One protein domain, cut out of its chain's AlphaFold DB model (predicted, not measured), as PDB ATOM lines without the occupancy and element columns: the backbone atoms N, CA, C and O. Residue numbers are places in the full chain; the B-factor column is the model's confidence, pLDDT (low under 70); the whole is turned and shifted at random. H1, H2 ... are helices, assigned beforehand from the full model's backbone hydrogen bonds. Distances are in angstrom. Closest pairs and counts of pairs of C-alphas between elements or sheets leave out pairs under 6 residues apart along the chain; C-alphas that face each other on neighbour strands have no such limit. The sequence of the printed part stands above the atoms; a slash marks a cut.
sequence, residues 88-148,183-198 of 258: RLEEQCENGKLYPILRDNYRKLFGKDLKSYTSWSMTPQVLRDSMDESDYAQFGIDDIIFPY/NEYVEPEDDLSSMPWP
ATOM      1  N   ARG A  88      30.941  32.322 101.665       87.44
ATOM      2  CA  ARG A  88      29.869  32.460 102.666       87.44
ATOM      3  C   ARG A  88      30.402  32.621 104.093       87.44
ATOM      4  O   ARG A  88      29.858  33.408 104.865       87.44
ATOM      5  N   LEU A  89      31.402  31.832 104.488       87.19
ATOM      6  CA  LEU A  89      31.999  31.942 105.824       87.19
ATOM      7  C   LEU A  89      32.661  33.310 106.003       87.19
ATOM      8  O   LEU A  89      32.527  33.916 107.062       87.19
ATOM      9  N   GLU A  90      33.309  33.830 104.964       86.44
ATOM     10  CA  GLU A  90      33.864  35.183 104.951       86.44
ATOM     11  C   GLU A  90      32.774  36.231 105.225       86.44
ATOM     12  O   GLU A  90      32.897  36.991 106.183       86.44
ATOM     13  N   GLU A  91      31.643  36.180 104.513       84.44
ATOM     14  CA  GLU A  91      30.494  37.072 104.748       84.44
ATOM     15  C   GLU A  91      29.939  36.956 106.181       84.44
ATOM     16  O   GLU A  91      29.634  37.953 106.842       84.44
ATOM     17  N   GLN A  92      29.830  35.740 106.723       79.81
ATOM     18  CA  GLN A  92      29.376  35.536 108.104       79.81
ATOM     19  C   GLN A  92      30.387  36.030 109.144       79.81
ATOM     20  O   GLN A  92      29.989  36.415 110.251       79.81
ATOM     21  N   CYS A  93      31.678  36.002 108.815       80.75
ATOM     22  CA  CYS A  93      32.745  36.565 109.630       80.75
ATOM     23  C   CYS A  93      32.689  38.096 109.619       80.75
ATOM     24  O   CYS A  93      32.809  38.714 110.675       80.75
ATOM     25  N   GLU A  94      32.436  38.710 108.462       77.38
ATOM     26  CA  GLU A  94      32.239  40.159 108.320       77.38
ATOM     27  C   GLU A  94      30.980  40.645 109.049       77.38
ATOM     28  O   GLU A  94      30.983  41.682 109.712       77.38
ATOM     29  N   ASN A  95      29.911  39.855 109.022       74.50
ATOM     30  CA  ASN A  95      28.720  40.104 109.834       74.50
ATOM     31  C   ASN A  95      28.928  39.728 111.318       74.50
ATOM     32  O   ASN A  95      28.060  39.996 112.148       74.50
ATOM     33  N   GLY A  96      30.046  39.059 111.632       71.75
ATOM     34  CA  GLY A  96      30.479  38.485 112.916       71.75
ATOM     35  C   GLY A  96      29.500  37.569 113.629       71.75
ATOM     36  O   GLY A  96      29.566  37.380 114.843       71.75
ATOM     37  N   LYS A  97      28.627  36.934 112.857       74.69
ATOM     38  CA  LYS A  97      27.762  35.849 113.328       74.69
ATOM     39  C   LYS A  97      28.502  34.518 113.362       74.69
ATOM     40  O   LYS A  97      28.071  33.592 114.038       74.69
ATOM     41  N   LEU A  98      29.630  34.421 112.660       80.62
ATOM     42  CA  LEU A  98      30.362  33.172 112.506       80.62
ATOM     43  C   LEU A  98      30.999  32.674 113.813       80.62
ATOM     44  O   LEU A  98      30.846  31.507 114.164       80.62
ATOM     45  N   TYR A  99      31.675  33.548 114.563       80.00
ATOM     46  CA  TYR A  99      32.371  33.168 115.798       80.00
ATOM     47  C   TYR A  99      31.468  32.514 116.865       80.00
ATOM     48  O   TYR A  99      31.833  31.443 117.357       80.00
ATOM     49  N   PRO A 100      30.287  33.068 117.225       77.94
ATOM     50  CA  PRO A 100      29.418  32.411 118.201       77.94
ATOM     51  C   PRO A 100      28.922  31.041 117.714       77.94
ATOM     52  O   PRO A 100      28.880  30.105 118.508       77.94
ATOM     53  N   ILE A 101      28.630  30.891 116.415       81.00
ATOM     54  CA  ILE A 101      28.222  29.609 115.816       81.00
ATOM     55  C   ILE A 101      29.358  28.583 115.912       81.00
ATOM     56  O   ILE A 101      29.143  27.456 116.362       81.00
ATOM     57  N   LEU A 102      30.579  28.977 115.540       83.81
ATOM     58  CA  LEU A 102      31.771  28.131 115.636       83.81
ATOM     59  C   LEU A 102      32.028  27.684 117.072       83.81
ATOM     60  O   LEU A 102      32.244  26.499 117.311       83.81
ATOM     61  N   ARG A 103      31.967  28.609 118.036       81.75
ATOM     62  CA  ARG A 103      32.141  28.310 119.463       81.75
ATOM     63  C   ARG A 103      31.125  27.276 119.937       81.75
ATOM     64  O   ARG A 103      31.497  26.305 120.600       81.75
ATOM     65  N   ASP A 104      29.854  27.469 119.599       82.62
ATOM     66  CA  ASP A 104      28.779  26.577 120.026       82.62
ATOM     67  C   ASP A 104      28.923  25.186 119.389       82.62
ATOM     68  O   ASP A 104      28.774  24.171 120.075       82.62
ATOM     69  N   ASN A 105      29.292  25.112 118.109       84.81
ATOM     70  CA  ASN A 105      29.558  23.850 117.414       84.81
ATOM     71  C   ASN A 105      30.793  23.128 117.947       84.81
ATOM     72  O   ASN A 105      30.747  21.923 118.190       84.81
ATOM     73  N   TYR A 106      31.876  23.859 118.187       84.38
ATOM     74  CA  TYR A 106      33.095  23.320 118.773       84.38
ATOM     75  C   TYR A 106      32.810  22.713 120.152       84.38
ATOM     76  O   TYR A 106      33.197  21.576 120.438       84.38
ATOM     77  N   ARG A 107      32.020  23.415 120.974       85.31
ATOM     78  CA  ARG A 107      31.558  22.914 122.271       85.31
ATOM     79  C   ARG A 107      30.671  21.674 122.137       85.31
ATOM     80  O   ARG A 107      30.814  20.757 122.944       85.31
ATOM     81  N   LYS A 108      29.784  21.609 121.135       84.81
ATOM     82  CA  LYS A 108      28.960  20.415 120.851       84.81
ATOM     83  C   LYS A 108      29.817  19.204 120.454       84.81
ATOM     84  O   LYS A 108      29.526  18.098 120.901       84.81
ATOM     85  N   LEU A 109      30.845  19.401 119.627       83.56
ATOM     86  CA  LEU A 109      31.673  18.319 119.077       83.56
ATOM     87  C   LEU A 109      32.725  17.805 120.068       83.56
ATOM     88  O   LEU A 109      32.878  16.593 120.220       83.56
ATOM     89  N   PHE A 110      33.432  18.706 120.751       82.75
ATOM     90  CA  PHE A 110      34.589  18.361 121.588       82.75
ATOM     91  C   PHE A 110      34.347  18.531 123.093       82.75
ATOM     92  O   PHE A 110      35.153  18.063 123.898       82.75
ATOM     93  N   GLY A 111      33.259  19.192 123.506       81.62
ATOM     94  CA  GLY A 111      32.951  19.432 124.922       81.62
ATOM     95  C   GLY A 111      33.916  20.389 125.631       81.62
ATOM     96  O   GLY A 111      33.897  20.468 126.859       81.62
ATOM     97  N   LYS A 112      34.763  21.097 124.875       83.44
ATOM     98  CA  LYS A 112      35.732  22.089 125.352       83.44
ATOM     99  C   LYS A 112      35.354  23.478 124.840       83.44
ATOM    100  O   LYS A 112      34.664  23.595 123.830       83.44
ATOM    101  N   ASP A 113      35.841  24.507 125.522       79.75
ATOM    102  CA  ASP A 113      35.728  25.880 125.035       79.75
ATOM    103  C   ASP A 113      36.808  26.159 123.983       79.75
ATOM    104  O   ASP A 113      37.924  25.630 124.052       79.75
ATOM    105  N   LEU A 114      36.447  26.965 122.986       75.62
ATOM    106  CA  LEU A 114      37.338  27.354 121.902       75.62
ATOM    107  C   LEU A 114      38.459  28.256 122.442       75.62
ATOM    108  O   LEU A 114      38.218  29.113 123.297       75.62
ATOM    109  N   LYS A 115      39.690  28.070 121.954       74.25
ATOM    110  CA  LYS A 115      40.805  28.960 122.305       74.25
ATOM    111  C   LYS A 115      40.529  30.369 121.770       74.25
ATOM    112  O   LYS A 115      39.908  30.541 120.727       74.25
ATOM    113  N   SER A 116      41.003  31.380 122.493       67.31
ATOM    114  CA  SER A 116      40.936  32.763 122.021       67.31
ATOM    115  C   SER A 116      41.937  32.967 120.881       67.31
ATOM    116  O   SER A 116      43.124  32.680 121.050       67.31
ATOM    117  N   TYR A 117      41.454  33.462 119.741       68.12
ATOM    118  CA  TYR A 117      42.280  33.833 118.593       68.12
ATOM    119  C   TYR A 117      42.649  35.316 118.650       68.12
ATOM    120  O   TYR A 117      41.900  36.151 119.167       68.12
ATOM    121  N   THR A 118      43.845  35.635 118.157       64.19
ATOM    122  CA  THR A 118      44.312  37.013 117.977       64.19
ATOM    123  C   THR A 118      44.626  37.216 116.501       64.19
ATOM    124  O   THR A 118      45.736  36.939 116.051       64.19
ATOM    125  N   SER A 119      43.638  37.660 115.738       66.31
ATOM    126  CA  SER A 119      43.783  37.981 114.329       66.31
ATOM    127  C   SER A 119      44.397  39.369 114.159       66.31
ATOM    128  O   SER A 119      44.226  40.278 114.972       66.31
ATOM    129  N   TRP A 120      45.135  39.552 113.066       58.44
ATOM    130  CA  TRP A 120      45.612  40.875 112.651       58.44
ATOM    131  C   TRP A 120      44.508  41.701 111.960       58.44
ATOM    132  O   TRP A 120      44.630  42.920 111.817       58.44
ATOM    133  N   SER A 121      43.434  41.049 111.509       58.94
ATOM    134  CA  SER A 121      42.333  41.677 110.785       58.94
ATOM    135  C   SER A 121      41.378  42.390 111.746       58.94
ATOM    136  O   SER A 121      40.977  41.867 112.782       58.94
ATOM    137  N   MET A 122      41.033  43.640 111.423       54.25
ATOM    138  CA  MET A 122      40.201  44.469 112.291       54.25
ATOM    139  C   MET A 122      38.769  43.932 112.314       54.25
ATOM    140  O   MET A 122      38.079  43.968 111.298       54.25
ATOM    141  N   THR A 123      38.308  43.501 113.485       57.69
ATOM    142  CA  THR A 123      36.913  43.115 113.697       57.69
ATOM    143  C   THR A 123      35.981  44.295 113.362       57.69
ATOM    144  O   THR A 123      36.226  45.419 113.825       57.69
ATOM    145  N   PRO A 124      34.917  44.084 112.568       55.94
ATOM    146  CA  PRO A 124      33.910  45.100 112.264       55.94
ATOM    147  C   PRO A 124      33.344  45.756 113.533       55.94
ATOM    148  O   PRO A 124      32.986  45.083 114.496       55.94
ATOM    149  N   GLN A 125      33.244  47.092 113.545       54.03
ATOM    150  CA  GLN A 125      32.874  47.882 114.736       54.03
ATOM    151  C   GLN A 125      31.521  47.486 115.357       54.03
ATOM    152  O   GLN A 125      31.366  47.590 116.569       54.03
ATOM    153  N   VAL A 126      30.580  46.989 114.547       54.06
ATOM    154  CA  VAL A 126      29.244  46.515 114.968       54.06
ATOM    155  C   VAL A 126      29.327  45.355 115.972       54.06
ATOM    156  O   VAL A 126      28.491  45.223 116.865       54.06
ATOM    157  N   LEU A 127      30.381  44.546 115.884       54.00
ATOM    158  CA  LEU A 127      30.616  43.416 116.786       54.00
ATOM    159  C   LEU A 127      31.221  43.859 118.111       54.00
ATOM    160  O   LEU A 127      30.965  43.259 119.151       54.00
ATOM    161  N   ARG A 128      31.975  44.962 118.096       55.62
ATOM    162  CA  ARG A 128      32.604  45.505 119.302       55.62
ATOM    163  C   ARG A 128      31.580  46.011 120.320       55.62
ATOM    164  O   ARG A 128      31.861  45.961 121.511       55.62
ATOM    165  N   ASP A 129      30.427  46.481 119.843       54.91
ATOM    166  CA  ASP A 129      29.332  47.002 120.675       54.91
ATOM    167  C   ASP A 129      28.372  45.912 121.185       54.91
ATOM    168  O   ASP A 129      27.636  46.154 122.140       54.91
ATOM    169  N   SER A 130      28.353  44.725 120.566       54.28
ATOM    170  CA  SER A 130      27.424  43.632 120.909       54.28
ATOM    171  C   SER A 130      28.064  42.470 121.682       54.28
ATOM    172  O   SER A 130      27.336  41.633 122.215       54.28
ATOM    173  N   MET A 131      29.397  42.418 121.779       56.81
ATOM    174  CA  MET A 131      30.144  41.383 122.507       56.81
ATOM    175  C   MET A 131      30.695  41.917 123.841       56.81
ATOM    176  O   MET A 131      31.214  43.033 123.903       56.81
ATOM    177  N   ASP A 132      30.590  41.109 124.902       53.78
ATOM    178  CA  ASP A 132      31.141  41.416 126.229       53.78
ATOM    179  C   ASP A 132      32.674  41.572 126.191       53.78
ATOM    180  O   ASP A 132      33.365  40.928 125.402       53.78
ATOM    181  N   GLU A 133      33.220  42.394 127.098       48.66
ATOM    182  CA  GLU A 133      34.625  42.844 127.097       48.66
ATOM    183  C   GLU A 133      35.670  41.703 127.166       48.66
ATOM    184  O   GLU A 133      36.840  41.890 126.835       48.66
ATOM    185  N   SER A 134      35.257  40.503 127.591       50.72
ATOM    186  CA  SER A 134      36.090  39.296 127.686       50.72
ATOM    187  C   SER A 134      36.076  38.404 126.438       50.72
ATOM    188  O   SER A 134      36.922  37.518 126.337       50.72
ATOM    189  N   ASP A 135      35.133  38.618 125.517       53.28
ATOM    190  CA  ASP A 135      34.889  37.785 124.327       53.28
ATOM    191  C   ASP A 135      35.509  38.381 123.046       53.28
ATOM    192  O   ASP A 135      35.309  37.837 121.961       53.28
ATOM    193  N   TYR A 136      36.300  39.461 123.156       52.12
ATOM    194  CA  TYR A 136      37.090  40.037 122.056       52.12
ATOM    195  C   TYR A 136      38.237  39.106 121.623       52.12
ATOM    196  O   TYR A 136      39.416  39.457 121.702       52.12
ATOM    197  N   ALA A 137      37.917  37.911 121.138       55.09
ATOM    198  CA  ALA A 137      38.790  37.262 120.183       55.09
ATOM    199  C   ALA A 137      38.736  38.122 118.916       55.09
ATOM    200  O   ALA A 137      37.677  38.288 118.309       55.09
ATOM    201  N   GLN A 138      39.865  38.722 118.547       66.62
ATOM    202  CA  GLN A 138      40.045  39.231 117.193       66.62
ATOM    203  C   GLN A 138      40.021  37.976 116.324       66.62
ATOM    204  O   GLN A 138      41.008  37.259 116.258       66.62
ATOM    205  N   PHE A 139      38.847  37.604 115.830       72.31
ATOM    206  CA  PHE A 139      38.662  36.435 114.989       72.31
ATOM    207  C   PHE A 139      38.584  36.914 113.547       72.31
ATOM    208  O   PHE A 139      37.780  37.793 113.220       72.31
ATOM    209  N   GLY A 140      39.462  36.380 112.709       76.19
ATOM    210  CA  GLY A 140      39.504  36.654 111.283       76.19
ATOM    211  C   GLY A 140      39.143  35.421 110.472       76.19
ATOM    212  O   GLY A 140      39.320  34.292 110.917       76.19
ATOM    213  N   ILE A 141      38.719  35.641 109.228       81.56
ATOM    214  CA  ILE A 141      38.556  34.548 108.262       81.56
ATOM    215  C   ILE A 141      39.871  33.777 108.052       81.56
ATOM    216  O   ILE A 141      39.848  32.568 107.858       81.56
ATOM    217  N   ASP A 142      41.012  34.460 108.194       81.50
ATOM    218  CA  ASP A 142      42.354  33.880 108.088       81.50
ATOM    219  C   ASP A 142      42.653  32.816 109.162       81.50
ATOM    220  O   ASP A 142      43.530  31.976 108.962       81.50
ATOM    221  N   ASP A 143      41.926  32.827 110.287       80.69
ATOM    222  CA  ASP A 143      42.058  31.809 111.338       80.69
ATOM    223  C   ASP A 143      41.393  30.479 110.921       80.69
ATOM    224  O   ASP A 143      41.650  29.429 111.513       80.69
ATOM    225  N   ILE A 144      40.546  30.494 109.884       83.94
ATOM    226  CA  ILE A 144      39.931  29.297 109.310       83.94
ATOM    227  C   ILE A 144      40.828  28.754 108.200       83.94
ATOM    228  O   ILE A 144      40.807  29.198 107.052       83.94
ATOM    229  N   ILE A 145      41.581  27.709 108.529       84.56
ATOM    230  CA  ILE A 145      42.426  27.005 107.563       84.56
ATOM    231  C   ILE A 145      41.607  25.919 106.859       84.56
ATOM    232  O   ILE A 145      40.998  25.063 107.501       84.56
ATOM    233  N   PHE A 146      41.631  25.911 105.523       88.31
ATOM    234  CA  PHE A 146      41.005  24.844 104.745       88.31
ATOM    235  C   PHE A 146      41.802  23.529 104.876       88.31
ATOM    236  O   PHE A 146      42.975  23.483 104.493       88.31
ATOM    237  N   PRO A 147      41.191  22.437 105.370       86.88
ATOM    238  CA  PRO A 147      41.927  21.236 105.765       86.88
ATOM    239  C   PRO A 147      42.474  20.419 104.588       86.88
ATOM    240  O   PRO A 147      43.427  19.661 104.763       86.88
ATOM    241  N   TYR A 148      41.903  20.555 103.388       87.88
ATOM    242  CA  TYR A 148      42.256  19.723 102.228       87.88
ATOM    243  C   TYR A 148      43.247  20.384 101.254       87.88
ATOM    244  O   TYR A 148      43.449  19.873 100.152       87.88
ATOM    245  N   ASN A 183      45.923  18.424 105.373       85.25
ATOM    246  CA  ASN A 183      47.164  19.187 105.363       85.25
ATOM    247  C   ASN A 183      47.956  19.056 106.685       85.25
ATOM    248  O   ASN A 183      47.454  18.570 107.694       85.25
ATOM    249  N   GLU A 184      49.220  19.489 106.670       79.75
ATOM    250  CA  GLU A 184      50.093  19.490 107.859       79.75
ATOM    251  C   GLU A 184      49.738  20.610 108.853       79.75
ATOM    252  O   GLU A 184      50.119  20.551 110.018       79.75
ATOM    253  N   TYR A 185      49.001  21.624 108.394       74.25
ATOM    254  CA  TYR A 185      48.604  22.783 109.195       74.25
ATOM    255  C   TYR A 185      47.395  22.515 110.095       74.25
ATOM    256  O   TYR A 185      47.084  23.340 110.946       74.25
ATOM    257  N   VAL A 186      46.711  21.386 109.911       73.31
ATOM    258  CA  VAL A 186      45.631  20.957 110.794       73.31
ATOM    259  C   VAL A 186      46.249  20.392 112.060       73.31
ATOM    260  O   VAL A 186      46.859  19.318 112.065       73.31
ATOM    261  N   GLU A 187      46.088  21.136 113.150       69.38
ATOM    262  CA  GLU A 187      46.533  20.686 114.458       69.38
ATOM    263  C   GLU A 187      45.605  19.559 114.947       69.38
ATOM    264  O   GLU A 187      44.381  19.710 114.954       69.38
ATOM    265  N   PRO A 188      46.157  18.400 115.355       62.19
ATOM    266  CA  PRO A 188      45.355  17.221 115.676       62.19
ATOM    267  C   PRO A 188      44.520  17.368 116.955       62.19
ATOM    268  O   PRO A 188      43.614  16.564 117.175       62.19
ATOM    269  N   GLU A 189      44.811  18.357 117.806       62.59
ATOM    270  CA  GLU A 189      44.137  18.535 119.089       62.59
ATOM    271  C   GLU A 189      43.926  20.025 119.412       62.59
ATOM    272  O   GLU A 189      44.871  20.800 119.537       62.59
ATOM    273  N   ASP A 190      42.664  20.388 119.644       63.31
ATOM    274  CA  ASP A 190      42.221  21.656 120.231       63.31
ATOM    275  C   ASP A 190      42.374  22.925 119.365       63.31
ATOM    276  O   ASP A 190      42.796  23.969 119.876       63.31
ATOM    277  N   ASP A 191      42.008  22.853 118.082       73.44
ATOM    278  CA  ASP A 191      41.971  24.008 117.171       73.44
ATOM    279  C   ASP A 191      40.781  23.957 116.185       73.44
ATOM    280  O   ASP A 191      40.220  22.884 115.937       73.44
ATOM    281  N   LEU A 192      40.386  25.101 115.607       76.00
ATOM    282  CA  LEU A 192      39.312  25.208 114.604       76.00
ATOM    283  C   LEU A 192      39.540  24.276 113.410       76.00
ATOM    284  O   LEU A 192      38.587  23.717 112.869       76.00
ATOM    285  N   SER A 193      40.803  24.079 113.033       76.44
ATOM    286  CA  SER A 193      41.224  23.207 111.935       76.44
ATOM    287  C   SER A 193      40.855  21.728 112.138       76.44
ATOM    288  O   SER A 193      40.732  20.986 111.165       76.44
ATOM    289  N   SER A 194      40.612  21.302 113.383       78.62
ATOM    290  CA  SER A 194      40.171  19.939 113.715       78.62
ATOM    291  C   SER A 194      38.677  19.690 113.461       78.62
ATOM    292  O   SER A 194      38.223  18.540 113.486       78.62
ATOM    293  N   MET A 195      37.892  20.744 113.215       82.75
ATOM    294  CA  MET A 195      36.472  20.603 112.909       82.75
ATOM    295  C   MET A 195      36.250  20.047 111.498       82.75
ATOM    296  O   MET A 195      37.021  20.328 110.577       82.75
ATOM    297  N   PRO A 196      35.174  19.269 111.285       84.50
ATOM    298  CA  PRO A 196      34.798  18.854 109.942       84.50
ATOM    299  C   PRO A 196      34.467  20.081 109.087       84.50
ATOM    300  O   PRO A 196      33.819  21.009 109.556       84.50
ATOM    301  N   TRP A 197      34.875  20.067 107.817       84.25
ATOM    302  CA  TRP A 197      34.483  21.105 106.863       84.25
ATOM    303  C   TRP A 197      33.055  20.851 106.335       84.25
ATOM    304  O   TRP A 197      32.782  19.730 105.892       84.25
ATOM    305  N   PRO A 198      32.160  21.856 106.298       87.81
ATOM    306  CA  PRO A 198      32.339  23.220 106.797       87.81
ATOM    307  C   PRO A 198      32.242  23.307 108.339       87.81
ATOM    308  O   PRO A 198      31.440  22.595 108.951       87.81
TER     309      PRO A 198
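AT A GLANCE: This is residues 88 to 148 and 183 to 198 of the 258 residues of the protein "PFA4 protein" of Cyberlindnera jadinii (strain ATCC 18201 / CBS 1600 / BCRC 20928 / JCM 3617 / NBRC 0987 / NRRL Y-1542) (UniProt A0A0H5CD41). This model has little regular structure: helices H2 and H1 meet at a corner on one side, and long unnamed stretches loop over the other side. Tiny H3 sits near one end of the longest axis, residues 183 to 187 near the other. The 77 printed residues hold H1, H2 and H3 in that order and no named strand; the class is all helix, with 24 residues in named elements. The whole is compact, radius of gyration of the C-alphas 12.4 A, spanning 35 by 24 by 20 A.

HOW THE PARTS SIT: Start at H2, residues 98 to 110; with residues 98 to 99 alone it only just touches H1, residues 88 to 94, only at the corner by their tight link, with 3 pairs of C-alphas within 8 A. The closest C-alphas, of Gln 92 and Leu 98, are 5.1 A apart. Their tilt is steep, 63 degrees, opposite ways. H3, residues 125 to 128, is apart from both. In H1 and H2 every O i to N i+4 pair is within hydrogen-bond range; H3 is too short for one.

IN THESE COORDINATES: Find C-alpha 98 at (30.362, 33.172, 112.506); H2 runs 17.9 A to C-alpha 110 at (34.589, 18.361, 121.588). H1 spans 9.8 A and H3 5.2 A.

THE WHOLE: The farthest C-alphas, of Asp 129 and Glu 184, are 36.8 A apart. Residues 149 to 182 are cut out, leaving 5.8 A between C-alphas 148 and 183. The H2 to H3 link is long. Look for pLDDT under 70 at residues 116 to 138 and 187 to 190.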